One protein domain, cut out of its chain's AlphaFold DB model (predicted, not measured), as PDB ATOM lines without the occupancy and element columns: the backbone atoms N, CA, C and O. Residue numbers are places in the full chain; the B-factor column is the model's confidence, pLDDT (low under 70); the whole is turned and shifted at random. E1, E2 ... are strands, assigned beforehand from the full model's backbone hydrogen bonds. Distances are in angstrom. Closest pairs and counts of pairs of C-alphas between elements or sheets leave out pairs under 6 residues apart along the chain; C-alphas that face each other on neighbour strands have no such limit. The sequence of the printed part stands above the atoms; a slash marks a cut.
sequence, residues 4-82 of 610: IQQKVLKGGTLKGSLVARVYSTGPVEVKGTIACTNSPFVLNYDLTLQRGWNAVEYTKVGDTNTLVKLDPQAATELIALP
ATOM      1  N   ILE A   4     225.919 212.436 309.894       78.50
ATOM      2  CA  ILE A   4     225.276 212.614 311.201       78.50
ATOM      3  C   ILE A   4     226.369 213.008 312.186       78.50
ATOM      4  O   ILE A   4     227.372 212.308 312.318       78.50
ATOM      5  N   GLN A   5     226.174 214.121 312.878       86.75
ATOM      6  CA  GLN A   5     227.066 214.597 313.925       86.75
ATOM      7  C   GLN A   5     226.308 214.640 315.247       86.75
ATOM      8  O   GLN A   5     225.116 214.925 315.278       86.75
ATOM      9  N   GLN A   6     226.990 214.362 316.353       90.50
ATOM     10  CA  GLN A   6     226.414 214.513 317.685       90.50
ATOM     11  C   GLN A   6     226.892 215.845 318.261       90.50
ATOM     12  O   GLN A   6     228.085 216.017 318.473       90.50
ATOM     13  N   LYS A   7     225.987 216.796 318.479       92.06
ATOM     14  CA  LYS A   7     226.278 218.133 319.001       92.06
ATOM     15  C   LYS A   7     226.074 218.180 320.512       92.06
ATOM     16  O   LYS A   7     225.114 217.602 321.020       92.06
ATOM     17  N   VAL A   8     226.945 218.885 321.228       92.44
ATOM     18  CA  VAL A   8     226.782 219.142 322.665       92.44
ATOM     19  C   VAL A   8     225.875 220.360 322.855       92.44
ATOM     20  O   VAL A   8     226.129 221.432 322.304       92.44
ATOM     21  N   LEU A   9     224.790 220.194 323.614       90.12
ATOM     22  CA  LEU A   9     223.806 221.245 323.895       90.12
ATOM     23  C   LEU A   9     224.057 221.929 325.244       90.12
ATOM     24  O   LEU A   9     223.935 223.147 325.354       90.12
ATOM     25  N   LYS A  10     224.391 221.145 326.276       88.19
ATOM     26  CA  LYS A  10     224.636 221.618 327.647       88.19
ATOM     27  C   LYS A  10     225.685 220.738 328.324       88.19
ATOM     28  O   LYS A  10     225.741 219.550 328.035       88.19
ATOM     29  N   GLY A  11     226.480 221.307 329.232       83.75
ATOM     30  CA  GLY A  11     227.538 220.581 329.953       83.75
ATOM     31  C   GLY A  11     228.849 220.441 329.170       83.75
ATOM     32  O   GLY A  11     229.783 219.816 329.656       83.75
ATOM     33  N   GLY A  12     228.927 221.030 327.973       87.25
ATOM     34  CA  GLY A  12     230.182 221.229 327.252       87.25
ATOM     35  C   GLY A  12     230.939 222.455 327.763       87.25
ATOM     36  O   GLY A  12     230.339 223.434 328.211       87.25
ATOM     37  N   THR A  13     232.259 222.395 327.680       88.81
ATOM     38  CA  THR A  13     233.196 223.476 328.002       88.81
ATOM     39  C   THR A  13     233.631 224.264 326.761       88.81
ATOM     40  O   THR A  13     234.120 225.387 326.880       88.81
ATOM     41  N   LEU A  14     233.410 223.717 325.560       89.50
ATOM     42  CA  LEU A  14     233.742 224.315 324.271       89.50
ATOM     43  C   LEU A  14     232.467 224.794 323.559       89.50
ATOM     44  O   LEU A  14     231.459 224.097 323.457       89.50
ATOM     45  N   LYS A  15     232.495 226.014 323.013       87.50
ATOM     46  CA  LYS A  15     231.325 226.597 322.337       87.50
ATOM     47  C   LYS A  15     231.025 225.862 321.024       87.50
ATOM     48  O   LYS A  15     231.875 225.803 320.141       87.50
ATOM     49  N   GLY A  16     229.787 225.381 320.872       85.44
ATOM     50  CA  GLY A  16     229.300 224.762 319.630       85.44
ATOM     51  C   GLY A  16     229.951 223.418 319.296       85.44
ATOM     52  O   GLY A  16     229.980 223.035 318.129       85.44
ATOM     53  N   SER A  17     230.490 222.738 320.302       91.50
ATOM     54  CA  SER A  17     231.223 221.491 320.156       91.50
ATOM     55  C   SER A  17     230.353 220.310 319.726       91.50
ATOM     56  O   SER A  17     229.129 220.270 319.885       91.50
ATOM     57  N   LEU A  18     231.033 219.322 319.162       93.62
ATOM     58  CA  LEU A  18     230.521 218.010 318.826       93.62
ATOM     59  C   LEU A  18     231.048 216.978 319.827       93.62
ATOM     60  O   LEU A  18     231.984 217.229 320.580       93.62
ATOM     61  N   VAL A  19     230.469 215.788 319.810       93.50
ATOM     62  CA  VAL A  19     230.984 214.625 320.524       93.50
ATOM     63  C   VAL A  19     231.866 213.829 319.575       93.50
ATOM     64  O   VAL A  19     231.409 213.373 318.526       93.50
ATOM     65  N   ALA A  20     233.115 213.611 319.970       92.56
ATOM     66  CA  ALA A  20     233.985 212.611 319.367       92.56
ATOM     67  C   ALA A  20     234.059 211.365 320.262       92.56
ATOM     68  O   ALA A  20     233.846 211.418 321.478       92.56
ATOM     69  N   ARG A  21     234.343 210.213 319.649       92.12
ATOM     70  CA  ARG A  21     234.553 208.944 320.353       92.12
ATOM     71  C   ARG A  21     236.016 208.554 320.234       92.12
ATOM     72  O   ARG A  21     236.503 208.347 319.128       92.12
ATOM     73  N   VAL A  22     236.699 208.448 321.369       91.44
ATOM     74  CA  VAL A  22     238.116 208.067 321.426       91.44
ATOM     75  C   VAL A  22     238.232 206.750 322.176       91.44
ATOM     76  O   VAL A  22     237.728 206.619 323.293       91.44
ATOM     77  N   TYR A  23     238.873 205.762 321.561       93.06
ATOM     78  CA  TYR A  23     239.170 204.497 322.221       93.06
ATOM     79  C   TYR A  23     240.512 204.587 322.947       93.06
ATOM     80  O   TYR A  23     241.494 205.037 322.361       93.06
ATOM     81  N   SER A  24     240.566 204.122 324.195       93.88
ATOM     82  CA  SER A  24     241.818 203.973 324.942       93.88
ATOM     83  C   SER A  24     242.027 202.522 325.371       93.88
ATOM     84  O   SER A  24     241.113 201.871 325.879       93.88
ATOM     85  N   THR A  25     243.242 202.003 325.199       93.44
ATOM     86  CA  THR A  25     243.610 200.632 325.600       93.44
ATOM     87  C   THR A  25     243.762 200.475 327.119       93.44
ATOM     88  O   THR A  25     243.645 199.361 327.631       93.44
ATOM     89  N   GLY A  26     243.941 201.580 327.850       93.25
ATOM     90  CA  GLY A  26     244.016 201.647 329.312       93.25
ATOM     91  C   GLY A  26     243.555 203.009 329.849       93.25
ATOM     92  O   GLY A  26     243.302 203.921 329.059       93.25
ATOM     93  N   PRO A  27     243.401 203.171 331.173       94.31
ATOM     94  CA  PRO A  27     243.141 204.483 331.752       94.31
ATOM     95  C   PRO A  27     244.350 205.403 331.524       94.31
ATOM     96  O   PRO A  27     245.482 205.001 331.791       94.31
ATOM     97  N   VAL A  28     244.120 206.611 331.008       96.06
ATOM     98  CA  VAL A  28     245.194 207.578 330.744       96.06
ATOM     99  C   VAL A  28     244.693 209.010 330.897       96.06
ATOM    100  O   VAL A  28     243.567 209.331 330.516       96.06
ATOM    101  N   GLU A  29     245.546 209.872 331.437       95.44
ATOM    102  CA  GLU A  29     245.353 211.318 331.447       95.44
ATOM    103  C   GLU A  29     246.413 211.952 330.545       95.44
ATOM    104  O   GLU A  29     247.610 211.738 330.736       95.44
ATOM    105  N   VAL A  30     245.973 212.668 329.507       93.81
ATOM    106  CA  VAL A  30     246.857 213.287 328.515       93.81
ATOM    107  C   VAL A  30     246.435 214.723 328.257       93.81
ATOM    108  O   VAL A  30     245.272 215.001 327.968       93.81
ATOM    109  N   LYS A  31     247.407 215.635 328.305       96.44
ATOM    110  CA  LYS A  31     247.214 217.051 328.003       96.44
ATOM    111  C   LYS A  31     248.362 217.574 327.155       96.44
ATOM    112  O   LYS A  31     249.519 217.275 327.442       96.44
ATOM    113  N   GLY A  32     248.059 218.343 326.117       95.94
ATOM    114  CA  GLY A  32     249.082 218.932 325.263       95.94
ATOM    115  C   GLY A  32     248.547 219.495 323.954       95.94
ATOM    116  O   GLY A  32     247.342 219.546 323.712       95.94
ATOM    117  N   THR A  33     249.486 219.908 323.109       95.25
ATOM    118  CA  THR A  33     249.227 220.426 321.766       95.25
ATOM    119  C   THR A  33     250.146 219.718 320.781       95.25
ATOM    120  O   THR A  33     251.360 219.698 320.970       95.25
ATOM    121  N   ILE A  34     249.576 219.157 319.717       93.75
ATOM    122  CA  ILE A  34     250.311 218.642 318.562       93.75
ATOM    123  C   ILE A  34     250.181 219.662 317.435       93.75
ATOM    124  O   ILE A  34     249.073 219.971 317.004       93.75
ATOM    125  N   ALA A  35     251.308 220.162 316.936       91.56
ATOM    126  CA  ALA A  35     251.374 220.938 315.702       91.56
ATOM    127  C   ALA A  35     252.124 220.113 314.648       91.56
ATOM    128  O   ALA A  35     253.212 219.603 314.920       91.56
ATOM    129  N   CYS A  36     251.540 219.947 313.461       85.00
ATOM    130  CA  CYS A  36     252.147 219.153 312.392       85.00
ATOM    131  C   CYS A  36     253.066 220.024 311.523       85.00
ATOM    132  O   CYS A  36     252.617 220.994 310.920       85.00
ATOM    133  N   THR A  37     254.346 219.660 311.400       84.06
ATOM    134  CA  THR A  37     255.294 220.353 310.512       84.06
ATOM    135  C   THR A  37     254.778 220.352 309.066       84.06
ATOM    136  O   THR A  37     254.407 219.300 308.550       84.06
ATOM    137  N   ASN A  38     254.764 221.517 308.406       86.31
ATOM    138  CA  ASN A  38     254.237 221.747 307.044       86.31
ATOM    139  C   ASN A  38     252.715 221.588 306.872       86.31
ATOM    140  O   ASN A  38     252.232 221.431 305.753       86.31
ATOM    141  N   SER A  39     251.949 221.659 307.960       85.06
ATOM    142  CA  SER A  39     250.491 221.729 307.913       85.06
ATOM    143  C   SER A  39     250.004 222.833 308.852       85.06
ATOM    144  O   SER A  39     250.545 222.967 309.948       85.06
ATOM    145  N   PRO A  40     248.972 223.613 308.485       84.88
ATOM    146  CA  PRO A  40     248.360 224.562 309.415       84.88
ATOM    147  C   PRO A  40     247.589 223.856 310.549       84.88
ATOM    148  O   PRO A  40     247.078 224.510 311.455       84.88
ATOM    149  N   PHE A  41     247.499 222.521 310.511       93.19
ATOM    150  CA  PHE A  41     246.787 221.706 311.484       93.19
ATOM    151  C   PHE A  41     247.424 221.745 312.881       93.19
ATOM    152  O   PHE A  41     248.584 221.364 313.075       93.19
ATOM    153  N   VAL A  42     246.603 222.103 313.871       92.94
ATOM    154  CA  VAL A  42     246.937 222.068 315.301       92.94
ATOM    155  C   VAL A  42     245.889 221.238 316.041       92.94
ATOM    156  O   VAL A  42     244.694 221.399 315.806       92.94
ATOM    157  N   LEU A  43     246.316 220.363 316.952       94.81
ATOM    158  CA  LEU A  43     245.444 219.585 317.830       94.81
ATOM    159  C   LEU A  43     245.761 219.876 319.297       94.81
ATOM    160  O   LEU A  43     246.786 219.436 319.806       94.81
ATOM    161  N   ASN A  44     244.850 220.551 319.987       96.00
ATOM    162  CA  ASN A  44     244.873 220.704 321.438       96.00
ATOM    163  C   ASN A  44     244.086 219.563 322.084       96.00
ATOM    164  O   ASN A  44     242.991 219.234 321.623       96.00
ATOM    165  N   TYR A  45     244.603 218.975 323.156       95.94
ATOM    166  CA  TYR A  45     243.884 217.948 323.899       95.94
ATOM    167  C   TYR A  45     244.073 218.081 325.412       95.94
ATOM    168  O   TYR A  45     245.163 218.398 325.879       95.94
ATOM    169  N   ASP A  46     243.000 217.841 326.164       96.38
ATOM    170  CA  ASP A  46     242.977 217.751 327.630       96.38
ATOM    171  C   ASP A  46     241.973 216.659 328.035       96.38
ATOM    172  O   ASP A  46     240.762 216.884 328.129       96.38
ATOM    173  N   LEU A  47     242.464 215.423 328.128       95.75
ATOM    174  CA  LEU A  47     241.648 214.217 328.158       95.75
ATOM    175  C   LEU A  47     241.956 213.366 329.388       95.75
ATOM    176  O   LEU A  47     243.101 212.999 329.631       95.75
ATOM    177  N   THR A  48     240.899 212.941 330.079       94.19
ATOM    178  CA  THR A  48     240.938 211.834 331.043       94.19
ATOM    179  C   THR A  48     240.127 210.680 330.464       94.19
ATOM    180  O   THR A  48     238.902 210.775 330.365       94.19
ATOM    181  N   LEU A  49     240.796 209.606 330.051       95.06
ATOM    182  CA  LEU A  49     240.191 208.467 329.362       95.06
ATOM    183  C   LEU A  49     240.180 207.226 330.260       95.06
ATOM    184  O   LEU A  49     241.136 206.958 330.986       95.06
ATOM    185  N   GLN A  50     239.115 206.436 330.172       95.44
ATOM    186  CA  GLN A  50     239.018 205.089 330.733       95.44
ATOM    187  C   GLN A  50     239.335 204.038 329.659       95.44
ATOM    188  O   GLN A  50     239.275 204.324 328.461       95.44
ATOM    189  N   ARG A  51     239.642 202.800 330.066       94.62
ATOM    190  CA  ARG A  51     239.791 201.685 329.117       94.62
ATOM    191  C   ARG A  51     238.477 201.476 328.354       94.62
ATOM    192  O   ARG A  51     237.440 201.261 328.972       94.62
ATOM    193  N   GLY A  52     238.539 201.481 327.025       94.38
ATOM    194  CA  GLY A  52     237.376 201.366 326.144       94.38
ATOM    195  C   GLY A  52     237.044 202.664 325.406       94.38
ATOM    196  O   GLY A  52     237.901 203.523 325.203       94.38
ATOM    197  N   TRP A  53     235.792 202.786 324.958       93.56
ATOM    198  CA  TRP A  53     235.295 203.960 324.238       93.56
ATOM    199  C   TRP A  53     234.932 205.091 325.197       93.56
ATOM    200  O   TRP A  53     234.125 204.911 326.103       93.56
ATOM    201  N   ASN A  54     235.478 206.278 324.943       94.38
ATOM    202  CA  ASN A  54     235.232 207.486 325.717       94.38
ATOM    203  C   ASN A  54     234.500 208.521 324.869       94.38
ATOM    204  O   ASN A  54     234.790 208.698 323.684       94.38
ATOM    205  N   ALA A  55     233.560 209.220 325.498       93.38
ATOM    206  CA  ALA A  55     232.962 210.429 324.961       93.38
ATOM    207  C   ALA A  55     233.877 211.614 325.257       93.38
ATOM    208  O   ALA A  55     234.193 211.861 326.420       93.38
ATOM    209  N   VAL A  56     234.274 212.353 324.229       95.38
ATOM    210  CA  VAL A  56     235.049 213.582 324.399       95.38
ATOM    211  C   VAL A  56     234.380 214.707 323.631       95.38
ATOM    212  O   VAL A  56     233.693 214.485 322.631       95.38
ATOM    213  N   GLU A  57     234.548 215.916 324.126       96.00
ATOM    214  CA  GLU A  57     234.073 217.125 323.488       96.00
ATOM    215  C   GLU A  57     235.087 217.561 322.425       96.00
ATOM    216  O   GLU A  57     236.285 217.625 322.690       96.00
ATOM    217  N   TYR A  58     234.612 217.841 321.214       95.50
ATOM    218  CA  TYR A  58     235.421 218.174 320.047       95.50
ATOM    219  C   TYR A  58     234.957 219.491 319.430       95.50
ATOM    220  O   TYR A  58     233.772 219.675 319.165       95.50
ATOM    221  N   THR A  59     235.878 220.399 319.130       95.25
ATOM    222  CA  THR A  59     235.583 221.556 318.276       95.25
ATOM    223  C   THR A  59     236.684 221.775 317.252       95.25
ATOM    224  O   THR A  59     237.843 221.414 317.479       95.25
ATOM    225  N   LYS A  60     236.317 222.394 316.131       92.06
ATOM    226  CA  LYS A  60     237.240 222.831 315.086       92.06
ATOM    227  C   LYS A  60     236.994 224.301 314.784       92.06
ATOM    228  O   LYS A  60     235.887 224.681 314.408       92.06
ATOM    229  N   VAL A  61     238.036 225.114 314.920       90.62
ATOM    230  CA  VAL A  61     238.027 226.537 314.567       90.62
ATOM    231  C   VAL A  61     239.210 226.791 313.639       90.62
ATOM    232  O   VAL A  61     240.361 226.696 314.058       90.62
ATOM    233  N   GLY A  62     238.927 227.066 312.363       90.94
ATOM    234  CA  GLY A  62     239.959 227.086 311.322       90.94
ATOM    235  C   GLY A  62     240.661 225.729 311.221       90.94
ATOM    236  O   GLY A  62     239.997 224.692 311.136       90.94
ATOM    237  N   ASP A  63     241.990 225.732 311.287       91.44
ATOM    238  CA  ASP A  63     242.821 224.520 311.264       91.44
ATOM    239  C   ASP A  63     243.133 223.951 312.663       91.44
ATOM    240  O   ASP A  63     243.748 222.888 312.788       91.44
ATOM    241  N   THR A  64     242.645 224.605 313.722       92.56
ATOM    242  CA  THR A  64     242.833 224.164 315.108       92.56
ATOM    243  C   THR A  64     241.678 223.282 315.565       92.56
ATOM    244  O   THR A  64     240.514 223.688 315.595       92.56
ATOM    245  N   ASN A  65     242.018 222.070 315.981       95.31
ATOM    246  CA  ASN A  65     241.130 221.078 316.560       95.31
ATOM    247  C   ASN A  65     241.372 221.032 318.067       95.31
ATOM    248  O   ASN A  65     242.515 221.095 318.511       95.31
ATOM    249  N   THR A  66     240.316 220.937 318.867       96.19
ATOM    250  CA  THR A  66     240.436 220.822 320.327       96.19
ATOM    251  C   THR A  66     239.582 219.668 320.830       96.19
ATOM    252  O   THR A  66     238.406 219.591 320.477       96.19
ATOM    253  N   LEU A  67     240.181 218.782 321.627       96.31
ATOM    254  CA  LEU A  67     239.549 217.626 322.263       96.31
ATOM    255  C   LEU A  67     239.638 217.767 323.784       96.31
ATOM    256  O   LEU A  67     240.733 217.780 324.335       96.31
ATOM    257  N   VAL A  68     238.513 217.828 324.486       96.00
ATOM    258  CA  VAL A  68     238.505 217.878 325.956       96.00
ATOM    259  C   VAL A  68     237.566 216.840 326.543       96.00
ATOM    260  O   VAL A  68     236.708 216.285 325.854       96.00
ATOM    261  N   LYS A  69     237.737 216.529 327.826       92.94
ATOM    262  CA  LYS A  69     236.821 215.644 328.548       92.94
ATOM    263  C   LYS A  69     235.382 216.174 328.466       92.94
ATOM    264  O   LYS A  69     235.126 217.322 328.809       92.94
ATOM    265  N   LEU A  70     234.444 215.316 328.064       93.19
ATOM    266  CA  LEU A  70     233.016 215.630 328.105       93.19
ATOM    267  C   LEU A  70     232.455 215.328 329.503       93.19
ATOM    268  O   LEU A  70     232.748 214.271 330.069       93.19
ATOM    269  N   ASP A  71     231.636 216.230 330.051       88.62
ATOM    270  CA  ASP A  71     230.888 215.968 331.285       88.62
ATOM    271  C   ASP A  71     229.961 214.747 331.081       88.62
ATOM    272  O   ASP A  71     229.187 214.729 330.118       88.62
ATOM    273  N   PRO A  72     229.996 213.718 331.951       85.38
ATOM    274  CA  PRO A  72     229.078 212.580 331.876       85.38
ATOM    275  C   PRO A  72     227.586 212.957 331.886       85.38
ATOM    276  O   PRO A  72     226.767 212.173 331.413       85.38
ATOM    277  N   GLN A  73     227.228 214.130 332.417       89.31
ATOM    278  CA  GLN A  73     225.864 214.673 332.444       89.31
ATOM    279  C   GLN A  73     225.575 215.633 331.273       89.31
ATOM    280  O   GLN A  73     224.541 216.307 331.261       89.31
ATOM    281  N   ALA A  74     226.471 215.729 330.282       91.19
ATOM    282  CA  ALA A  74     226.276 216.595 329.128       91.19
ATOM    283  C   ALA A  74     225.069 216.154 328.282       91.19
ATOM    284  O   ALA A  74     224.943 214.998 327.873       91.19
ATOM    285  N   ALA A  75     224.195 217.109 327.961       90.75
ATOM    286  CA  ALA A  75     223.081 216.896 327.043       90.75
ATOM    287  C   ALA A  75     223.575 217.019 325.597       90.75
ATOM    288  O   ALA A  75     224.282 217.972 325.258       90.75
ATOM    289  N   THR A  76     223.183 216.079 324.734       91.38
ATOM    290  CA  THR A  76     223.627 216.019 323.334       91.38
ATOM    291  C   THR A  76     222.460 215.746 322.391       91.38
ATOM    292  O   THR A  76     221.456 215.164 322.797       91.38
ATOM    293  N   GLU A  77     222.600 216.146 321.131       91.00
ATOM    294  CA  GLU A  77     221.613 215.931 320.068       91.00
ATOM    295  C   GLU A  77     222.301 215.407 318.805       91.00
ATOM    296  O   GLU A  77     223.419 215.809 318.491       91.00
ATOM    297  N   LEU A  78     221.644 214.511 318.068       87.94
ATOM    298  CA  LEU A  78     222.100 214.090 316.744       87.94
ATOM    299  C   LEU A  78     221.563 215.058 315.689       87.94
ATOM    300  O   LEU A  78     220.355 215.162 315.500       87.94
ATOM    301  N   ILE A  79     222.464 215.725 314.974       85.06
ATOM    302  CA  ILE A  79     222.143 216.583 313.833       85.06
ATOM    303  C   ILE A  79     222.553 215.893 312.532       85.06
ATOM    304  O   ILE A  79     223.628 215.301 312.436       85.06
ATOM    305  N   ALA A  80     221.704 215.980 311.511       79.62
ATOM    306  CA  ALA A  80     222.029 215.534 310.163       79.62
ATOM    307  C   ALA A  80     222.464 216.740 309.323       79.62
ATOM    308  O   ALA A  80     221.698 217.685 309.144       79.62
ATOM    309  N   LEU A  81     223.687 216.707 308.800       76.31
ATOM    310  CA  LEU A  81     224.198 217.696 307.859       76.31
ATOM    311  C   LEU A  81     224.073 217.150 306.437       76.31
ATOM    312  O   LEU A  81     224.698 216.126 306.154       76.31
ATOM    313  N   PRO A  82     223.309 217.793 305.536       73.44
ATOM    314  CA  PRO A  82     223.213 217.349 304.153       73.44
ATOM    315  C   PRO A  82     224.583 217.427 303.466       73.44
ATOM    316  O   PRO A  82     225.369 218.342 303.703       73.44
TER     317      PRO A  82
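What this domain is: This is residues 4 to 82 of the 610 residues of an uncharacterized protein of Deinococcus sp. HMF7620 (UniProt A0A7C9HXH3). A twisted five-stranded sheet is curled round like a partly closed trough, and a separate two-stranded ribbon, E1 with E7, stands beside it where E2 begins. The edge strands E2 and E3 are joined by a tight link at one end of the trough and spread far from each other towards the other end. The printed part has 79 residues with seven named strands, E1 to E7 in chain order, and no named helix; the class is all strand. The large sheet runs E2, E5, E6, E4, E3 and is mixed, and the ribbon is antiparallel. The whole is compact, with a radius of gyration of the C-alphas of 13.0 A and spans of 35 by 34 by 21 A.

How they stand to each other: E1, residues 4 to 10, is the antiparallel neighbour of E7, residues 75 to 81, at 148 degrees; N 5 and O 79 are 2.8 A apart, within hydrogen-bond range. E2, residues 18 to 24, comes closest to E1 at the C-alphas of Lys 7 and Leu 18, 4.2 A apart. E3, residues 28 to 35, and E2 meet only through their link. E3 and E4, residues 42 to 49, form a hairpin, antiparallel at 179 degrees, with N 30 and O 47 at 2.9 A; E3 bends by 54 degrees at residue 31 and E4 by 54 degrees at residue 46. E5, residues 52 to 61, is antiparallel to E2 at 139 degrees, with N 20 and O 56 at 2.9 A. E5 and E6, residues 64 to 69, form a hairpin, antiparallel at 143 degrees, with N 59 and O 66 at 3.0 A. E6 and E4 are parallel at 8 degrees, with N 67 and O 44 at 2.8 A. E5 and E7 are apart, and so are E6 and E7.

Where its parts are: E1 begins at C-alpha 4, (225.276, 212.614, 311.201), and is 18.8 A long. E2 measures 19.0 A, E3 21.0 A and E4 20.7 A. E5, the longest strand with 10 residues, runs 27.7 A from C-alpha 52 at (237.376, 201.366, 326.144). E6 measures 17.0 A, and E7 measures 19.2 A and ends at C-alpha 81, (224.198, 217.696, 307.859).

The domain as a whole: The two C-alphas farthest apart, those of Asn 38 and Gln 73, are 38.7 A apart, while those of Ile 4 and Pro 82, the first and last printed, are 8.7 A apart. The printed part has no cut, and no link between named strands is long. The mean pLDDT of the printed part is 91.2, and no printed residue is under 70.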